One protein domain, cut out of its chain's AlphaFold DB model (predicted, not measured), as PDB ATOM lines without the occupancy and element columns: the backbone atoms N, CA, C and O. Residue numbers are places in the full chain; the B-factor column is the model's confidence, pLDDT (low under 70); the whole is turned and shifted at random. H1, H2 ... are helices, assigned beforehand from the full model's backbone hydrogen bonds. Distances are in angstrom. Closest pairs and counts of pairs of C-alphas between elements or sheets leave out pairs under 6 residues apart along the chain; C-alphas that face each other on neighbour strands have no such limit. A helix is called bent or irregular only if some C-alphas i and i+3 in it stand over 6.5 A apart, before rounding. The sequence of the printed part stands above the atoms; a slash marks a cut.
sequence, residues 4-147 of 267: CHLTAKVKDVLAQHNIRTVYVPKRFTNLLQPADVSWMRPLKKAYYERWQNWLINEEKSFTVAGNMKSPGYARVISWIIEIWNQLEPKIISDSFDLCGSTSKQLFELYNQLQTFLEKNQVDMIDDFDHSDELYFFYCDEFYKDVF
ATOM      1  N   CYS A   4      92.987 114.339  74.970       84.31
ATOM      2  CA  CYS A   4      92.043 115.034  75.849       84.31
ATOM      3  C   CYS A   4      92.310 116.552  75.936       84.31
ATOM      4  O   CYS A   4      91.366 117.333  76.055       84.31
ATOM      5  N   HIS A   5      93.564 116.992  75.773       81.81
ATOM      6  CA  HIS A   5      93.945 118.411  75.800       81.81
ATOM      7  C   HIS A   5      93.624 119.150  74.488       81.81
ATOM      8  O   HIS A   5      93.726 120.371  74.426       81.81
ATOM      9  N   LEU A   6      93.263 118.425  73.422       83.06
ATOM     10  CA  LEU A   6      93.028 118.977  72.082       83.06
ATOM     11  C   LEU A   6      91.545 119.071  71.709       83.06
ATOM     12  O   LEU A   6      91.223 119.498  70.595       83.06
ATOM     13  N   THR A   7      90.662 118.673  72.626       90.25
ATOM     14  CA  THR A   7      89.210 118.715  72.435       90.25
ATOM     15  C   THR A   7      88.726 120.146  72.193       90.25
ATOM     16  O   THR A   7      89.313 121.109  72.692       90.25
ATOM     17  N   ALA A   8      87.641 120.295  71.424       91.38
ATOM     18  CA  ALA A   8      87.056 121.607  71.130       91.38
ATOM     19  C   ALA A   8      86.692 122.356  72.419       91.38
ATOM     20  O   ALA A   8      87.115 123.489  72.607       91.38
ATOM     21  N   LYS A   9      86.056 121.658  73.371       94.31
ATOM     22  CA  LYS A   9      85.698 122.200  74.689       94.31
ATOM     23  C   LYS A   9      86.895 122.809  75.425       94.31
ATOM     24  O   LYS A   9      86.785 123.907  75.958       94.31
ATOM     25  N   VAL A  10      88.038 122.117  75.455       91.25
ATOM     26  CA  VAL A  10      89.251 122.637  76.108       91.25
ATOM     27  C   VAL A  10      89.779 123.861  75.362       91.25
ATOM     28  O   VAL A  10      90.066 124.873  75.992       91.25
ATOM     29  N   LYS A  11      89.851 123.817  74.027       90.00
ATOM     30  CA  LYS A  11      90.311 124.958  73.217       90.00
ATOM     31  C   LYS A  11      89.441 126.199  73.406       90.00
ATOM     32  O   LYS A  11      89.990 127.289  73.545       90.00
ATOM     33  N   ASP A  12      88.123 126.029  73.462       93.62
ATOM     34  CA  ASP A  12      87.174 127.124  73.659       93.62
ATOM     35  C   ASP A  12      87.374 127.789  75.025       93.62
ATOM     36  O   ASP A  12      87.463 129.013  75.107       93.62
ATOM     37  N   VAL A  13      87.533 126.996  76.090       95.62
ATOM     38  CA  VAL A  13      87.823 127.509  77.440       95.62
ATOM     39  C   VAL A  13      89.158 128.261  77.467       95.62
ATOM     40  O   VAL A  13      89.239 129.366  78.002       95.62
ATOM     41  N   LEU A  14      90.210 127.712  76.855       93.81
ATOM     42  CA  LEU A  14      91.515 128.380  76.801       93.81
ATOM     43  C   LEU A  14      91.440 129.709  76.037       93.81
ATOM     44  O   LEU A  14      92.018 130.702  76.484       93.81
ATOM     45  N   ALA A  15      90.685 129.754  74.936       92.62
ATOM     46  CA  ALA A  15      90.455 130.973  74.169       92.62
ATOM     47  C   ALA A  15      89.672 132.022  74.974       92.62
ATOM     48  O   ALA A  15      90.076 133.184  75.007       92.62
ATOM     49  N   GLN A  16      88.610 131.618  75.681       96.50
ATOM     50  CA  GLN A  16      87.818 132.503  76.549       96.50
ATOM     51  C   GLN A  16      88.664 133.161  77.647       96.50
ATOM     52  O   GLN A  16      88.438 134.320  77.993       96.50
ATOM     53  N   HIS A  17      89.664 132.447  78.167       95.94
ATOM     54  CA  HIS A  17      90.563 132.947  79.208       95.94
ATOM     55  C   HIS A  17      91.859 133.582  78.673       95.94
ATOM     56  O   HIS A  17      92.743 133.906  79.465       95.94
ATOM     57  N   ASN A  18      91.993 133.794  77.358       94.62
ATOM     58  CA  ASN A  18      93.208 134.322  76.718       94.62
ATOM     59  C   ASN A  18      94.485 133.514  77.035       94.62
ATOM     60  O   ASN A  18      95.590 134.063  77.085       94.62
ATOM     61  N   ILE A  19      94.355 132.201  77.234       93.38
ATOM     62  CA  ILE A  19      95.474 131.309  77.541       93.38
ATOM     63  C   ILE A  19      96.090 130.812  76.231       93.38
ATOM     64  O   ILE A  19      95.434 130.165  75.415       93.38
ATOM     65  N   ARG A  20      97.385 131.081  76.037       86.94
ATOM     66  CA  ARG A  20      98.150 130.550  74.902       86.94
ATOM     67  C   ARG A  20      98.740 129.193  75.254       86.94
ATOM     68  O   ARG A  20      99.464 129.061  76.236       86.94
ATOM     69  N   THR A  21      98.479 128.199  74.417       83.81
ATOM     70  CA  THR A  21      99.058 126.863  74.564       83.81
ATOM     71  C   THR A  21     100.382 126.751  73.831       83.81
ATOM     72  O   THR A  21     100.475 127.133  72.665       83.81
ATOM     73  N   VAL A  22     101.370 126.135  74.474       81.81
ATOM     74  CA  VAL A  22     102.627 125.744  73.831       81.81
ATOM     75  C   VAL A  22     102.521 124.296  73.369       81.81
ATOM     76  O   VAL A  22     102.122 123.413  74.134       81.81
ATOM     77  N   TYR A  23     102.859 124.046  72.105       81.50
ATOM     78  CA  TYR A  23     102.953 122.689  71.583       81.50
ATOM     79  C   TYR A  23     104.233 122.024  72.086       81.50
ATOM     80  O   TYR A  23     105.329 122.512  71.832       81.50
ATOM     81  N   VAL A  24     104.077 120.886  72.764       79.56
ATOM     82  CA  VAL A  24     105.194 120.024  73.163       79.56
ATOM     83  C   VAL A  24     105.181 118.775  72.276       79.56
ATOM     84  O   VAL A  24     104.194 118.016  72.324       79.56
ATOM     85  N   PRO A  25     106.240 118.549  71.474       78.38
ATOM     86  CA  PRO A  25     106.412 117.333  70.692       78.38
ATOM     87  C   PRO A  25     106.311 116.067  71.549       78.38
ATOM     88  O   PRO A  25     106.638 116.052  72.737       78.38
ATOM     89  N   LYS A  26     105.845 114.970  70.944       74.44
ATOM     90  CA  LYS A  26     105.837 113.661  71.613       74.44
ATOM     91  C   LYS A  26     107.272 113.262  71.971       74.44
ATOM     92  O   LYS A  26     108.153 113.487  71.154       74.44
ATOM     93  N   ARG A  27     107.473 112.632  73.134       74.31
ATOM     94  CA  ARG A  27     108.785 112.199  73.664       74.31
ATOM     95  C   ARG A  27     109.751 113.321  74.078       74.31
ATOM     96  O   ARG A  27     110.902 113.036  74.354       74.31
ATOM     97  N   PHE A  28     109.290 114.572  74.151       75.94
ATOM     98  CA  PHE A  28     110.098 115.708  74.625       75.94
ATOM     99  C   PHE A  28     109.613 116.262  75.970       75.94
ATOM    100  O   PHE A  28     109.964 117.377  76.349       75.94
ATOM    101  N   THR A  29     108.766 115.531  76.696       80.88
ATOM    102  CA  THR A  29     108.222 116.000  77.979       80.88
ATOM    103  C   THR A  29     109.328 116.153  79.026       80.88
ATOM    104  O   THR A  29     109.438 117.198  79.652       80.88
ATOM    105  N   ASN A  30     110.259 115.202  79.072       76.31
ATOM    106  CA  ASN A  30     111.464 115.213  79.903       76.31
ATOM    107  C   ASN A  30     112.481 116.334  79.598       76.31
ATOM    108  O   ASN A  30     113.480 116.425  80.300       76.31
ATOM    109  N   LEU A  31     112.271 117.141  78.552       79.44
ATOM    110  CA  LEU A  31     113.144 118.267  78.183       79.44
ATOM    111  C   LEU A  31     112.389 119.599  78.164       79.44
ATOM    112  O   LEU A  31     112.910 120.632  78.574       79.44
ATOM    113  N   LEU A  32     111.155 119.583  77.664       81.81
ATOM    114  CA  LEU A  32     110.381 120.786  77.364       81.81
ATOM    115  C   LEU A  32     109.211 121.009  78.324       81.81
ATOM    116  O   LEU A  32     108.565 122.053  78.234       81.81
ATOM    117  N   GLN A  33     108.891 120.055  79.209       86.44
ATOM    118  CA  GLN A  33     107.864 120.242  80.233       86.44
ATOM    119  C   GLN A  33     108.513 120.515  81.593       86.44
ATOM    120  O   GLN A  33     109.089 119.602  82.182       86.44
ATOM    121  N   PRO A  34     108.369 121.742  82.132       86.81
ATOM    122  CA  PRO A  34     108.999 122.145  83.393       86.81
ATOM    123  C   PRO A  34     108.694 121.204  84.565       86.81
ATOM    124  O   PRO A  34     109.562 120.918  85.392       86.81
ATOM    125  N   ALA A  35     107.473 120.658  84.592       86.62
ATOM    126  CA  ALA A  35     107.060 119.687  85.594       86.62
ATOM    127  C   ALA A  35     107.915 118.421  85.572       86.62
ATOM    128  O   ALA A  35     108.507 118.070  86.592       86.62
ATOM    129  N   ASP A  36     108.005 117.771  84.414       84.25
ATOM    130  CA  ASP A  36     108.718 116.505  84.258       84.25
ATOM    131  C   ASP A  36     110.237 116.682  84.357       84.25
ATOM    132  O   ASP A  36     110.921 115.801  84.873       84.25
ATOM    133  N   VAL A  37     110.760 117.840  83.938       79.69
ATOM    134  CA  VAL A  37     112.184 118.189  84.065       79.69
ATOM    135  C   VAL A  37     112.607 118.361  85.521       79.69
ATOM    136  O   VAL A  37     113.716 117.973  85.888       79.69
ATOM    137  N   SER A  38     111.757 118.973  86.348       85.31
ATOM    138  CA  SER A  38     112.191 119.490  87.645       85.31
ATOM    139  C   SER A  38     111.415 118.903  88.814       85.31
ATOM    140  O   SER A  38     111.928 118.026  89.506       85.31
ATOM    141  N   TRP A  39     110.186 119.364  89.070       84.88
ATOM    142  CA  TRP A  39     109.516 119.104  90.348       84.88
ATOM    143  C   TRP A  39     108.762 117.777  90.427       84.88
ATOM    144  O   TRP A  39     108.481 117.306  91.529       84.88
ATOM    145  N   MET A  40     108.444 117.138  89.300       87.56
ATOM    146  CA  MET A  40     107.713 115.869  89.303       87.56
ATOM    147  C   MET A  40     108.542 114.747  89.937       87.56
ATOM    148  O   MET A  40     108.028 113.981  90.751       87.56
ATOM    149  N   ARG A  41     109.843 114.683  89.628       83.69
ATOM    150  CA  ARG A  41     110.771 113.688  90.186       83.69
ATOM    151  C   ARG A  41     110.899 113.753  91.720       83.69
ATOM    152  O   ARG A  41     110.699 112.715  92.352       83.69
ATOM    153  N   PRO A  42     111.233 114.896  92.353       84.31
ATOM    154  CA  PRO A  42     111.321 114.979  93.809       84.31
ATOM    155  C   PRO A  42     109.964 114.756  94.487       84.31
ATOM    156  O   PRO A  42     109.924 114.098  95.522       84.31
ATOM    157  N   LEU A  43     108.857 115.213  93.890       88.62
ATOM    158  CA  LEU A  43     107.511 114.959  94.415       88.62
ATOM    159  C   LEU A  43     107.206 113.459  94.454       88.62
ATOM    160  O   LEU A  43     106.809 112.933  95.494       88.62
ATOM    161  N   LYS A  44     107.450 112.766  93.338       86.00
ATOM    162  CA  LYS A  44     107.325 111.310  93.219       86.00
ATOM    163  C   LYS A  44     108.183 110.600  94.267       86.00
ATOM    164  O   LYS A  44     107.662 109.785  95.026       86.00
ATOM    165  N   LYS A  45     109.463 110.957  94.369       85.75
ATOM    166  CA  LYS A  45     110.381 110.358  95.347       85.75
ATOM    167  C   LYS A  45     109.872 110.502  96.787       85.75
ATOM    168  O   LYS A  45     109.817 109.518  97.512       85.75
ATOM    169  N   ALA A  46     109.451 111.693  97.193       87.56
ATOM    170  CA  ALA A  46     108.977 111.914  98.558       87.56
ATOM    171  C   ALA A  46     107.630 111.213  98.835       87.56
ATOM    172  O   ALA A  46     107.391 110.716  99.936       87.56
ATOM    173  N   TYR A  47     106.753 111.120  97.828       93.56
ATOM    174  CA  TYR A  47     105.530 110.318  97.921       93.56
ATOM    175  C   TYR A  47     105.851 108.837  98.142       93.56
ATOM    176  O   TYR A  47     105.243 108.202  99.003       93.56
ATOM    177  N   TYR A  48     106.839 108.310  97.416       89.50
ATOM    178  CA  TYR A  48     107.305 106.939  97.589       89.50
ATOM    179  C   TYR A  48     107.789 106.664  99.005       89.50
ATOM    180  O   TYR A  48     107.383 105.684  99.616       89.50
ATOM    181  N   GLU A  49     108.628 107.545  99.542       88.25
ATOM    182  CA  GLU A  49     109.177 107.404 100.890       88.25
ATOM    183  C   GLU A  49     108.057 107.344 101.938       88.25
ATOM    184  O   GLU A  49     108.102 106.514 102.846       88.25
ATOM    185  N   ARG A  50     106.998 108.152 101.777       91.44
ATOM    186  CA  ARG A  50     105.806 108.083 102.636       91.44
ATOM    187  C   ARG A  50     105.025 106.790 102.458       91.44
ATOM    188  O   ARG A  50     104.602 106.202 103.449       91.44
ATOM    189  N   TRP A  51     104.852 106.342 101.220       91.12
ATOM    190  CA  TRP A  51     104.188 105.078 100.928       91.12
ATOM    191  C   TRP A  51     104.928 103.894 101.557       91.12
ATOM    192  O   TRP A  51     104.302 103.076 102.225       91.12
ATOM    193  N   GLN A  52     106.252 103.828 101.402       88.62
ATOM    194  CA  GLN A  52     107.100 102.791 101.994       88.62
ATOM    195  C   GLN A  52     107.087 102.856 103.519       88.62
ATOM    196  O   GLN A  52     106.934 101.837 104.190       88.62
ATOM    197  N   ASN A  53     107.194 104.060 104.085       89.62
ATOM    198  CA  ASN A  53     107.136 104.235 105.528       89.62
ATOM    199  C   ASN A  53     105.804 103.747 106.097       89.62
ATOM    200  O   ASN A  53     105.820 102.989 107.068       89.62
ATOM    201  N   TRP A  54     104.693 104.127 105.455       90.75
ATOM    202  CA  TRP A  54     103.382 103.593 105.777       90.75
ATOM    203  C   TRP A  54     103.448 102.078 105.690       90.75
ATOM    204  O   TRP A  54     103.254 101.435 106.714       90.75
ATOM    205  N   LEU A  55     103.785 101.507 104.528       88.81
ATOM    206  CA  LEU A  55     103.800 100.067 104.250       88.81
ATOM    207  C   LEU A  55     104.542  99.246 105.316       88.81
ATOM    208  O   LEU A  55     104.001  98.243 105.768       88.81
ATOM    209  N   ILE A  56     105.716  99.697 105.754       89.12
ATOM    210  CA  ILE A  56     106.581  98.957 106.682       89.12
ATOM    211  C   ILE A  56     106.179  99.159 108.149       89.12
ATOM    212  O   ILE A  56     106.210  98.211 108.929       89.12
ATOM    213  N   ASN A  57     105.832 100.386 108.550       87.94
ATOM    214  CA  ASN A  57     105.782 100.751 109.973       87.94
ATOM    215  C   ASN A  57     104.368 100.887 110.541       87.94
ATOM    216  O   ASN A  57     104.198 100.873 111.758       87.94
ATOM    217  N   GLU A  58     103.355 101.060 109.693       88.69
ATOM    218  CA  GLU A  58     101.984 101.281 110.152       88.69
ATOM    219  C   GLU A  58     101.139 100.006 110.112       88.69
ATOM    220  O   GLU A  58     101.241  99.210 109.176       88.69
ATOM    221  N   GLU A  59     100.233  99.860 111.080       86.81
ATOM    222  CA  GLU A  59      99.275  98.755 111.126       86.81
ATOM    223  C   GLU A  59      98.395  98.720 109.865       86.81
ATOM    224  O   GLU A  59      97.903  99.746 109.380       86.81
ATOM    225  N   LYS A  60      98.212  97.516 109.313       88.31
ATOM    226  CA  LYS A  60      97.441  97.290 108.090       88.31
ATOM    227  C   LYS A  60      96.038  96.842 108.416       88.31
ATOM    228  O   LYS A  60      95.821  95.966 109.245       88.31
ATOM    229  N   SER A  61      95.088  97.417 107.690       85.50
ATOM    230  CA  SER A  61      93.740  96.876 107.631       85.50
ATOM    231  C   SER A  61      93.609  96.017 106.383       85.50
ATOM    232  O   SER A  61      94.206  96.312 105.349       85.50
ATOM    233  N   PHE A  62      92.825  94.952 106.485       88.19
ATOM    234  CA  PHE A  62      92.620  94.006 105.398       88.19
ATOM    235  C   PHE A  62      91.154  94.027 104.956       88.19
ATOM    236  O   PHE A  62      90.255  94.447 105.699       88.19
ATOM    237  N   THR A  63      90.903  93.675 103.699       85.38
ATOM    238  CA  THR A  63      89.554  93.414 103.192       85.38
ATOM    239  C   THR A  63      89.035  92.102 103.775       85.38
ATOM    240  O   THR A  63      89.783  91.330 104.371       85.38
ATOM    241  N   VAL A  64      87.739  91.832 103.606       84.12
ATOM    242  CA  VAL A  64      87.150  90.546 104.025       84.12
ATOM    243  C   VAL A  64      87.815  89.368 103.297       84.12
ATOM    244  O   VAL A  64      87.940  88.297 103.875       84.12
ATOM    245  N   ALA A  65      88.305  89.593 102.073       87.62
ATOM    246  CA  ALA A  65      89.060  88.623 101.283       87.62
ATOM    247  C   ALA A  65      90.535  88.473 101.716       87.62
ATOM    248  O   ALA A  65      91.256  87.677 101.133       87.62
ATOM    249  N   GLY A  66      91.000  89.224 102.724       84.06
ATOM    250  CA  GLY A  66      92.380  89.157 103.214       84.06
ATOM    251  C   GLY A  66      93.380  90.050 102.471       84.06
ATOM    252  O   GLY A  66      94.550  90.070 102.841       84.06
ATOM    253  N   ASN A  67      92.943  90.847 101.489       80.69
ATOM    254  CA  ASN A  67      93.825  91.765 100.757       80.69
ATOM    255  C   ASN A  67      94.170  92.992 101.609       80.69
ATOM    256  O   ASN A  67      93.301  93.558 102.278       80.69
ATOM    257  N   MET A  68      95.424  93.446 101.568       84.12
ATOM    258  CA  MET A  68      95.842  94.662 102.270       84.12
ATOM    259  C   MET A  68      95.115  95.883 101.696       84.12
ATOM    260  O   MET A  68      95.143  96.138 100.493       84.12
ATOM    261  N   LYS A  69      94.478  96.672 102.560       85.81
ATOM    262  CA  LYS A  69      93.848  97.932 102.157       85.81
ATOM    263  C   LYS A  69      94.901  99.004 101.940       85.81
ATOM    264  O   LYS A  69      95.868  99.100 102.692       85.81
ATOM    265  N   SER A  70      94.656  99.857 100.949       87.62
ATOM    266  CA  SER A  70      95.463 101.052 100.705       87.62
ATOM    267  C   SER A  70      95.390 102.036 101.894       87.62
ATOM    268  O   SER A  70      94.474 101.946 102.718       87.62
ATOM    269  N   PRO A  71      96.304 103.025 101.988       85.62
ATOM    270  CA  PRO A  71      96.308 104.019 103.068       85.62
ATOM    271  C   PRO A  71      95.041 104.893 103.126       85.62
ATOM    272  O   PRO A  71      94.853 105.642 104.085       85.62
ATOM    273  N   GLY A  72      94.186 104.826 102.099       89.31
ATOM    274  CA  GLY A  72      93.001 105.659 101.923       89.31
ATOM    275  C   GLY A  72      93.303 106.991 101.228       89.31
ATOM    276  O   GLY A  72      94.354 107.606 101.428       89.31
ATOM    277  N   TYR A  73      92.349 107.471 100.425       91.31
ATOM    278  CA  TYR A  73      92.518 108.688  99.621       91.31
ATOM    279  C   TYR A  73      92.815 109.934 100.455       91.31
ATOM    280  O   TYR A  73      93.702 110.703 100.101       91.31
ATOM    281  N   ALA A  74      92.127 110.128 101.586       92.62
ATOM    282  CA  ALA A  74      92.332 111.301 102.439       92.62
ATOM    283  C   ALA A  74      93.783 111.408 102.936       92.62
ATOM    284  O   ALA A  74      94.372 112.488 102.944       92.62
ATOM    285  N   ARG A  75      94.379 110.267 103.291       91.19
ATOM    286  CA  ARG A  75      95.764 110.185 103.747       91.19
ATOM    287  C   ARG A  75      96.742 110.442 102.605       91.19
ATOM    288  O   ARG A  75      97.621 111.287 102.743       91.19
ATOM    289  N   VAL A  76      96.544 109.801 101.456       93.50
ATOM    290  CA  VAL A  76      97.357 110.049 100.253       93.50
ATOM    291  C   VAL A  76      97.328 111.531  99.858       93.50
ATOM    292  O   VAL A  76      98.374 112.122  99.600       93.50
ATOM    293  N   ILE A  77      96.153 112.165  99.892       94.88
ATOM    294  CA  ILE A  77      96.001 113.599  99.618       94.88
ATOM    295  C   ILE A  77      96.776 114.436 100.642       94.88
ATOM    296  O   ILE A  77      97.506 115.340 100.239       94.88
ATOM    297  N   SER A  78      96.681 114.126 101.942       96.38
ATOM    298  CA  SER A  78      97.461 114.844 102.962       96.38
ATOM    299  C   SER A  78      98.966 114.742 102.718       96.38
ATOM    300  O   SER A  78      99.666 115.750 102.790       96.38
ATOM    301  N   TRP A  79      99.458 113.568 102.309       96.31
ATOM    302  CA  TRP A  79     100.864 113.399 101.966       96.31
ATOM    303  C   TRP A  79     101.261 114.292 100.791       96.31
ATOM    304  O   TRP A  79     102.251 115.020 100.878       96.31
ATOM    305  N   ILE A  80     100.491 114.277  99.704       94.75
ATOM    306  CA  ILE A  80     100.790 115.092  98.522       94.75
ATOM    307  C   ILE A  80     100.817 116.583  98.885       94.75
ATOM    308  O   ILE A  80     101.752 117.276  98.490       94.75
ATOM    309  N   ILE A  81      99.857 117.061  99.685       97.06
ATOM    310  CA  ILE A  81      99.813 118.454 100.158       97.06
ATOM    311  C   ILE A  81     101.075 118.801 100.954       97.06
ATOM    312  O   ILE A  81     101.706 119.826 100.706       97.06
ATOM    313  N   GLU A  82     101.469 117.953 101.901       97.00
ATOM    314  CA  GLU A  82     102.659 118.195 102.712       97.00
ATOM    315  C   GLU A  82     103.951 118.174 101.884       97.00
ATOM    316  O   GLU A  82     104.806 119.027 102.091       97.00
ATOM    317  N   ILE A  83     104.097 117.230 100.943       95.38
ATOM    318  CA  ILE A  83     105.257 117.173 100.033       95.38
ATOM    319  C   ILE A  83     105.320 118.433  99.183       95.38
ATOM    320  O   ILE A  83     106.378 119.045  99.061       95.38
ATOM    321  N   TRP A  84     104.183 118.836  98.617       95.06
ATOM    322  CA  TRP A  84     104.095 120.035  97.797       95.06
ATOM    323  C   TRP A  84     104.527 121.281  98.574       95.06
ATOM    324  O   TRP A  84     105.311 122.079  98.072       95.06
ATOM    325  N   ASN A  85     104.082 121.415  99.824       95.56
ATOM    326  CA  ASN A  85     104.441 122.547 100.680       95.56
ATOM    327  C   ASN A  85     105.917 122.554 101.111       95.56
ATOM    328  O   ASN A  85     106.431 123.602 101.492       95.56
ATOM    329  N   GLN A  86     106.592 121.403 101.077       93.81
ATOM    330  CA  GLN A  86     108.025 121.283 101.369       93.81
ATOM    331  C   GLN A  86     108.906 121.534 100.140       93.81
ATOM    332  O   GLN A  86     110.115 121.721 100.286       93.81
ATOM    333  N   LEU A  87     108.332 121.531  98.936       90.81
ATOM    334  CA  LEU A  87     109.075 121.759  97.707       90.81
ATOM    335  C   LEU A  87     109.574 123.207  97.647       90.81
ATOM    336  O   LEU A  87     108.802 124.158  97.779       90.81
ATOM    337  N   GLU A  88     110.871 123.385  97.402       90.75
ATOM    338  CA  GLU A  88     111.447 124.720  97.290       90.75
ATOM    339  C   GLU A  88     110.872 125.447  96.057       90.75
ATOM    340  O   GLU A  88     110.995 124.937  94.938       90.75
ATOM    341  N   PRO A  89     110.305 126.664  96.201       91.94
ATOM    342  CA  PRO A  89     109.739 127.410  95.073       91.94
ATOM    343  C   PRO A  89     110.731 127.642  93.927       91.94
ATOM    344  O   PRO A  89     110.337 127.753  92.766       91.94
ATOM    345  N   LYS A  90     112.028 127.672  94.248       88.12
ATOM    346  CA  LYS A  90     113.107 127.812  93.276       88.12
ATOM    347  C   LYS A  90     113.176 126.649  92.278       88.12
ATOM    348  O   LYS A  90     113.436 126.874  91.103       88.12
ATOM    349  N   ILE A  91     112.858 125.426  92.704       87.31
ATOM    350  CA  ILE A  91     112.791 124.249  91.817       87.31
ATOM    351  C   ILE A  91     111.752 124.480  90.711       87.31
ATOM    352  O   ILE A  91     111.967 124.107  89.555       87.31
ATOM    353  N   ILE A  92     110.639 125.137  91.055       87.69
ATOM    354  CA  ILE A  92     109.596 125.507  90.101       87.69
ATOM    355  C   ILE A  92     110.088 126.624  89.185       87.69
ATOM    356  O   ILE A  92     109.966 126.480  87.974       87.69
ATOM    357  N   SER A  93     110.679 127.705  89.705       87.81
ATOM    358  CA  SER A  93     111.155 128.796  88.840       87.81
ATOM    359  C   SER A  93     112.239 128.347  87.859       87.81
ATOM    360  O   SER A  93     112.135 128.625  86.667       87.81
ATOM    361  N   ASP A  94     113.237 127.608  88.342       83.25
ATOM    362  CA  ASP A  94     114.423 127.234  87.564       83.25
ATOM    363  C   ASP A  94     114.075 126.244  86.441       83.25
ATOM    364  O   ASP A  94     114.731 126.206  85.403       83.25
ATOM    365  N   SER A  95     112.993 125.482  86.601       85.12
ATOM    366  CA  SER A  95     112.514 124.549  85.578       85.12
ATOM    367  C   SER A  95     112.064 125.228  84.278       85.12
ATOM    368  O   SER A  95     112.271 124.682  83.196       85.12
ATOM    369  N   PHE A  96     111.482 126.430  84.353       84.88
ATOM    370  CA  PHE A  96     111.080 127.178  83.163       84.88
ATOM    371  C   PHE A  96     112.306 127.702  82.413       84.88
ATOM    372  O   PHE A  96     112.304 127.731  81.180       84.88
ATOM    373  N   ASP A  97     113.362 128.063  83.144       80.81
ATOM    374  CA  ASP A  97     114.646 128.444  82.561       80.81
ATOM    375  C   ASP A  97     115.284 127.236  81.852       80.81
ATOM    376  O   ASP A  97     115.659 127.350  80.685       80.81
ATOM    377  N   LEU A  98     115.315 126.071  82.509       77.12
ATOM    378  CA  LEU A  98     115.848 124.814  81.964       77.12
ATOM    379  C   LEU A  98     115.126 124.363  80.687       77.12
ATOM    380  O   LEU A  98     115.764 123.945  79.724       77.12
ATOM    381  N   CYS A  99     113.799 124.501  80.638       79.19
ATOM    382  CA  CYS A  99     113.002 124.188  79.449       79.19
ATOM    383  C   CYS A  99     113.097 125.253  78.343       79.19
ATOM    384  O   CYS A  99     112.326 125.207  77.382       79.19
ATOM    385  N   GLY A 100     113.978 126.250  78.478       74.38
ATOM    386  CA  GLY A 100     114.164 127.310  77.488       74.38
ATOM    387  C   GLY A 100     112.961 128.243  77.344       74.38
ATOM    388  O   GLY A 100     112.838 128.932  76.333       74.38
ATOM    389  N   SER A 101     112.070 128.287  78.343       72.19
ATOM    390  CA  SER A 101     110.975 129.267  78.376       72.19
ATOM    391  C   SER A 101     111.488 130.675  78.684       72.19
ATOM    392  O   SER A 101     110.810 131.657  78.385       72.19
ATOM    393  N   THR A 102     112.695 130.786  79.246       66.94
ATOM    394  CA  THR A 102     113.396 132.056  79.442       66.94
ATOM    395  C   THR A 102     114.765 132.035  78.757       66.94
ATOM    396  O   THR A 102     115.352 130.989  78.483       66.94
ATOM    397  N   SER A 103     115.302 133.220  78.466       60.81
ATOM    398  CA  SER A 103     116.527 133.378  77.673       60.81
ATOM    399  C   SER A 103     117.815 132.936  78.380       60.81
ATOM    400  O   SER A 103     118.874 132.965  77.757       60.81
ATOM    401  N   LYS A 104     117.774 132.585  79.672       60.81
ATOM    402  CA  LYS A 104     118.985 132.415  80.493       60.81
ATOM    403  C   LYS A 104     119.733 131.108  80.243       60.81
ATOM    404  O   LYS A 104     120.947 131.094  80.400       60.81
ATOM    405  N   GLN A 105     119.034 130.042  79.857       61.28
ATOM    406  CA  GLN A 105     119.625 128.706  79.679       61.28
ATOM    407  C   GLN A 105     119.319 128.102  78.302       61.28
ATOM    408  O   GLN A 105     119.418 126.896  78.091       61.28
ATOM    409  N   LEU A 106     118.993 128.953  77.322       69.62
ATOM    410  CA  LEU A 106     118.689 128.523  75.956       69.62
ATOM    411  C   LEU A 106     119.866 127.776  75.303       69.62
ATOM    412  O   LEU A 106     119.652 126.874  74.502       69.62
ATOM    413  N   PHE A 107     121.103 128.132  75.666       70.94
ATOM    414  CA  PHE A 107     122.314 127.451  75.204       70.94
ATOM    415  C   PHE A 107     122.417 126.013  75.736       70.94
ATOM    416  O   PHE A 107     122.732 125.102  74.974       70.94
ATOM    417  N   GLU A 108     122.094 125.789  77.013       67.56
ATOM    418  CA  GLU A 108     122.074 124.456  77.629       67.56
ATOM    419  C   GLU A 108     121.044 123.553  76.939       67.56
ATOM    420  O   GLU A 108     121.372 122.444  76.514       67.56
ATOM    421  N   LEU A 109     119.819 124.062  76.753       71.44
ATOM    422  CA  LEU A 109     118.763 123.350  76.035       71.44
ATOM    423  C   LEU A 109     119.183 123.050  74.592       71.44
ATOM    424  O   LEU A 109     118.996 121.932  74.113       71.44
ATOM    425  N   TYR A 110     119.776 124.025  73.899       77.12
ATOM    426  CA  TYR A 110     120.271 123.839  72.537       77.12
ATOM    427  C   TYR A 110     121.304 122.710  72.462       77.12
ATOM    428  O   TYR A 110     121.189 121.841  71.603       77.12
ATOM    429  N   ASN A 111     122.260 122.658  73.391       71.00
ATOM    430  CA  ASN A 111     123.264 121.592  73.432       71.00
ATOM    431  C   ASN A 111     122.650 120.215  73.727       71.00
ATOM    432  O   ASN A 111     123.075 119.220  73.139       71.00
ATOM    433  N   GLN A 112     121.640 120.142  74.599       69.50
ATOM    434  CA  GLN A 112     120.905 118.898  74.863       69.50
ATOM    435  C   GLN A 112     120.162 118.410  73.614       69.50
ATOM    436  O   GLN A 112     120.263 117.238  73.255       69.50
ATOM    437  N   LEU A 113     119.473 119.314  72.912       74.38
ATOM    438  CA  LEU A 113     118.782 119.006  71.658       74.38
ATOM    439  C   LEU A 113     119.761 118.612  70.544       74.38
ATOM    440  O   LEU A 113     119.491 117.684  69.788       74.38
ATOM    441  N   GLN A 114     120.912 119.275  70.460       72.12
ATOM    442  CA  GLN A 114     121.954 118.960  69.485       72.12
ATOM    443  C   GLN A 114     122.550 117.569  69.745       72.12
ATOM    444  O   GLN A 114     122.633 116.748  68.835       72.12
ATOM    445  N   THR A 115     122.858 117.263  71.008       67.94
ATOM    446  CA  THR A 115     123.314 115.931  71.436       67.94
ATOM    447  C   THR A 115     122.275 114.854  71.109       67.94
ATOM    448  O   THR A 115     122.634 113.755  70.688       67.94
ATOM    449  N   PHE A 116     120.988 115.167  71.281       68.19
ATOM    450  CA  PHE A 116     119.880 114.283  70.922       68.19
ATOM    451  C   PHE A 116     119.837 113.998  69.412       68.19
ATOM    452  O   PHE A 116     119.761 112.838  69.006       68.19
ATOM    453  N   LEU A 117     119.941 115.040  68.579       71.00
ATOM    454  CA  LEU A 117     119.945 114.909  67.117       71.00
ATOM    455  C   LEU A 117     121.149 114.106  66.609       71.00
ATOM    456  O   LEU A 117     121.010 113.313  65.682       71.00
ATOM    457  N   GLU A 118     122.320 114.294  67.216       66.88
ATOM    458  CA  GLU A 118     123.559 113.620  66.814       66.88
ATOM    459  C   GLU A 118     123.585 112.145  67.204       66.88
ATOM    460  O   GLU A 118     124.093 111.312  66.453       66.88
ATOM    461  N   LYS A 119     123.042 111.801  68.373       62.97
ATOM    462  CA  LYS A 119     123.098 110.426  68.865       62.97
ATOM    463  C   LYS A 119     122.010 109.539  68.272       62.97
ATOM    464  O   LYS A 119     122.198 108.328  68.295       62.97
ATOM    465  N   ASN A 120     120.878 110.085  67.803       56.50
ATOM    466  CA  ASN A 120     119.654 109.334  67.443       56.50
ATOM    467  C   ASN A 120     119.177 108.330  68.520       56.50
ATOM    468  O   ASN A 120     118.193 107.617  68.331       56.50
ATOM    469  N   GLN A 121     119.852 108.290  69.667       48.38
ATOM    470  CA  GLN A 121     119.476 107.592  70.870       48.38
ATOM    471  C   GLN A 121     118.484 108.506  71.564       48.38
ATOM    472  O   GLN A 121     118.796 109.288  72.457       48.38
ATOM    473  N   VAL A 122     117.243 108.388  71.110       44.47
ATOM    474  CA  VAL A 122     116.161 108.281  72.073       44.47
ATOM    475  C   VAL A 122     116.642 107.159  72.994       44.47
ATOM    476  O   VAL A 122     116.842 106.043  72.510       44.47
ATOM    477  N   ASP A 123     116.892 107.427  74.280       40.91
ATOM    478  CA  ASP A 123     116.590 106.377  75.251       40.91
ATOM    479  C   ASP A 123     115.160 106.028  74.885       40.91
ATOM    480  O   ASP A 123     114.257 106.851  75.075       40.91
ATOM    481  N   MET A 124     115.002 104.916  74.161       37.34
ATOM    482  CA  MET A 124     113.727 104.332  73.806       37.34
ATOM    483  C   MET A 124     113.164 103.904  75.141       37.34
ATOM    484  O   MET A 124     113.175 102.743  75.522       37.34
ATOM    485  N   ILE A 125     112.671 104.897  75.864       40.69
ATOM    486  CA  ILE A 125     111.548 104.771  76.728       40.69
ATOM    487  C   ILE A 125     110.431 104.389  75.750       40.69
ATOM    488  O   ILE A 125     109.714 105.245  75.210       40.69
ATOM    489  N   ASP A 126     110.439 103.099  75.378       32.41
ATOM    490  CA  ASP A 126     109.330 102.353  74.799       32.41
ATOM    491  C   ASP A 126     108.102 102.962  75.417       32.41
ATOM    492  O   ASP A 126     108.093 102.998  76.642       32.41
ATOM    493  N   ASP A 127     107.200 103.533  74.596       36.91
ATOM    494  CA  ASP A 127     106.015 104.288  75.029       36.91
ATOM    495  C   ASP A 127     105.775 104.065  76.516       36.91
ATOM    496  O   ASP A 127     105.207 103.019  76.835       36.91
ATOM    497  N   PHE A 128     106.351 104.933  77.376       39.12
ATOM    498  CA  PHE A 128     106.312 104.740  78.828       39.12
ATOM    499  C   PHE A 128     104.847 104.892  79.171       39.12
ATOM    500  O   PHE A 128     104.316 105.980  79.412       39.12
ATOM    501  N   ASP A 129     104.159 103.773  79.070       38.91
ATOM    502  CA  ASP A 129     102.979 103.484  79.810       38.91
ATOM    503  C   ASP A 129     103.334 103.937  81.225       38.91
ATOM    504  O   ASP A 129     104.434 103.672  81.723       38.91
ATOM    505  N   HIS A 130     102.468 104.725  81.852       41.50
ATOM    506  CA  HIS A 130     102.707 105.276  83.191       41.50
ATOM    507  C   HIS A 130     103.036 104.190  84.246       41.50
ATOM    508  O   HIS A 130     103.329 104.503  85.397       41.50
ATOM    509  N   SER A 131     103.011 102.917  83.848       39.78
ATOM    510  CA  SER A 131     103.510 101.745  84.538       39.78
ATOM    511  C   SER A 131     105.027 101.666  84.733       39.78
ATOM    512  O   SER A 131     105.430 101.081  85.733       39.78
ATOM    513  N   ASP A 132     105.879 102.246  83.887       35.19
ATOM    514  CA  ASP A 132     107.333 102.099  84.071       35.19
ATOM    515  C   ASP A 132     107.947 103.170  85.001       35.19
ATOM    516  O   ASP A 132     108.972 102.928  85.645       35.19
ATOM    517  N   GLU A 133     107.282 104.319  85.195       40.19
ATOM    518  CA  GLU A 133     107.602 105.196  86.338       40.19
ATOM    519  C   GLU A 133     107.260 104.488  87.652       40.19
ATOM    520  O   GLU A 133     107.920 104.707  88.664       40.19
ATOM    521  N   LEU A 134     106.267 103.596  87.607       36.69
ATOM    522  CA  LEU A 134     105.924 102.677  88.681       36.69
ATOM    523  C   LEU A 134     106.951 101.528  88.790       36.69
ATOM    524  O   LEU A 134     107.301 101.126  89.891       36.69
ATOM    525  N   TYR A 135     107.503 101.029  87.679       36.88
ATOM    526  CA  TYR A 135     108.510  99.959  87.679       36.88
ATOM    527  C   TYR A 135     109.848 100.409  88.284       36.88
ATOM    528  O   TYR A 135     110.395  99.714  89.136       36.88
ATOM    529  N   PHE A 136     110.323 101.621  87.970       33.44
ATOM    530  CA  PHE A 136     111.491 102.206  88.653       33.44
ATOM    531  C   PHE A 136     111.237 102.437  90.158       33.44
ATOM    532  O   PHE A 136     112.166 102.430  90.961       33.44
ATOM    533  N   PHE A 137     109.971 102.601  90.548       35.53
ATOM    534  CA  PHE A 137     109.505 102.687  91.934       35.53
ATOM    535  C   PHE A 137     109.433 101.326  92.652       35.53
ATOM    536  O   PHE A 137     109.546 101.278  93.873       35.53
ATOM    537  N   TYR A 138     109.230 100.218  91.937       39.28
ATOM    538  CA  TYR A 138     109.090  98.877  92.525       39.28
ATOM    539  C   TYR A 138     110.370  98.034  92.487       39.28
ATOM    540  O   TYR A 138     110.384  96.937  93.038       39.28
ATOM    541  N   CYS A 139     111.456  98.522  91.883       35.22
ATOM    542  CA  CYS A 139     112.743  97.818  91.829       35.22
ATOM    543  C   CYS A 139     113.551  97.847  93.141       35.22
ATOM    544  O   CYS A 139     114.768  97.676  93.095       35.22
ATOM    545  N   ASP A 140     112.912  98.038  94.297       39.72
ATOM    546  CA  ASP A 140     113.583  97.819  95.577       39.72
ATOM    547  C   ASP A 140     113.485  96.328  95.940       39.72
ATOM    548  O   ASP A 140     112.393  95.749  95.937       39.72
ATOM    549  N   GLU A 141     114.623  95.687  96.229       41.28
ATOM    550  CA  GLU A 141     114.723  94.248  96.548       41.28
ATOM    551  C   GLU A 141     113.802  93.831  97.710       41.28
ATOM    552  O   GLU A 141     113.393  92.676  97.795       41.28
ATOM    553  N   PHE A 142     113.387  94.788  98.545       36.47
ATOM    554  CA  PHE A 142     112.484  94.587  99.676       36.47
ATOM    555  C   PHE A 142     111.041  94.218  99.275       36.47
ATOM    556  O   PHE A 142     110.364  93.489  99.997       36.47
ATOM    557  N   TYR A 143     110.551  94.677  98.115       36.66
ATOM    558  CA  TYR A 143     109.158  94.438  97.700       36.66
ATOM    559  C   TYR A 143     108.924  92.994  97.220       36.66
ATOM    560  O   TYR A 143     107.822  92.468  97.377       36.66
ATOM    561  N   LYS A 144     109.968  92.342  96.684       38.31
ATOM    562  CA  LYS A 144     109.939  90.924  96.277       38.31
ATOM    563  C   LYS A 144     109.888  89.964  97.468       38.31
ATOM    564  O   LYS A 144     109.321  88.886  97.337       38.31
ATOM    565  N   ASP A 145     110.464  90.357  98.601       38.81
ATOM    566  CA  ASP A 145     110.550  89.517  99.803       38.81
ATOM    567  C   ASP A 145     109.241  89.504 100.612       38.81
ATOM    568  O   ASP A 145     108.910  88.502 101.243       38.81
ATOM    569  N   VAL A 146     108.476  90.603 100.594       37.97
ATOM    570  CA  VAL A 146     107.229  90.731 101.376       37.97
ATOM    571  C   VAL A 146     106.009  90.192 100.624       37.97
ATOM    572  O   VAL A 146     105.104  89.631 101.240       37.97
ATOM    573  N   PHE A 147     105.982  90.331  99.297       37.97
ATOM    574  CA  PHE A 147     104.897  89.850  98.445       37.97
ATOM    575  C   PHE A 147     105.436  88.743  97.539       37.97
ATOM    576  O   PHE A 147     105.839  88.988  96.401       37.97
TER     577      PHE A 147
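What this domain is: This is residues 4 to 147 of the 267 residues of a protein of Brachionus calyciflorus (UniProt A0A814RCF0). One long kinked helix, H3, runs through a loose assembly: H4 and H5 cross it one after the other, and H6 makes a corner with the end of H5. H1 lies far out beyond residues 17 to 28, and H7 and H8 lie on another side of H3. The printed part has 144 residues with eight named helices, H1 to H8 in chain order, and no named strand: all helix, loose, with a radius of gyration of the C-alphas of 19.7 A and spans of 54 by 42 by 31 A.

How they stand to each other: H1, residues 8 to 16, is apart from H2, residues 29 to 32. H2 touches H3, residues 34 to 57, only at the corner by their tight link, C-alphas 30 and 37 being 5.2 A apart. H3, the hub, is irregular, with C-alphas 37 and 40 lying 7.3 A apart, and has a kink of 43 degrees near residue 41. H4, residues 73 to 86, touches H3 at a steep tilt of 53 degrees, opposite ways; their closest C-alphas, Leu 43 and Ile 83, are 6.4 A apart. H5, residues 89 to 98, touches H3 at a steep tilt of 42 degrees, opposite ways, closest at the C-alphas of Pro 34 and Ser 95, 4.8 A. H6, residues 106 to 119, touches H5 with residues 106 to 109 alone, closest at the C-alphas of Leu 98 and Leu 109, 6.8 A. H7, residues 131 to 138, is close to H3 but not clearly touching, the C-alphas of Tyr 48 and Phe 137 being 7.4 A apart. H8, residues 141 to 146, and H7 meet only through their link. Every O i to N i+4 pair is within hydrogen-bond range in H1, H4, H6 and H7, against 17 of 20 in H3, 4 of 6 in H5 and 1 of 2 in H8; H2 is too short for such a pair, and its 1 O i to N i+3 pair is not within range.

Where its parts are: H1 begins at C-alpha 8, (87.056, 121.607, 71.130). H3 is 34.3 A long, H4 20.1 A and H6 19.9 A. H8 ends at C-alpha 146, (107.229, 90.731, 101.376).

The domain as a whole: The C-alphas farthest apart, Val 64 and Phe 107, are 58.6 A apart. The printed part has no cut; the links H1 to H2, H3 to H4 and H6 to H7 are long. Mean pLDDT of the printed part is 75.6, and residues 118 to 147 are among the 39 under 70.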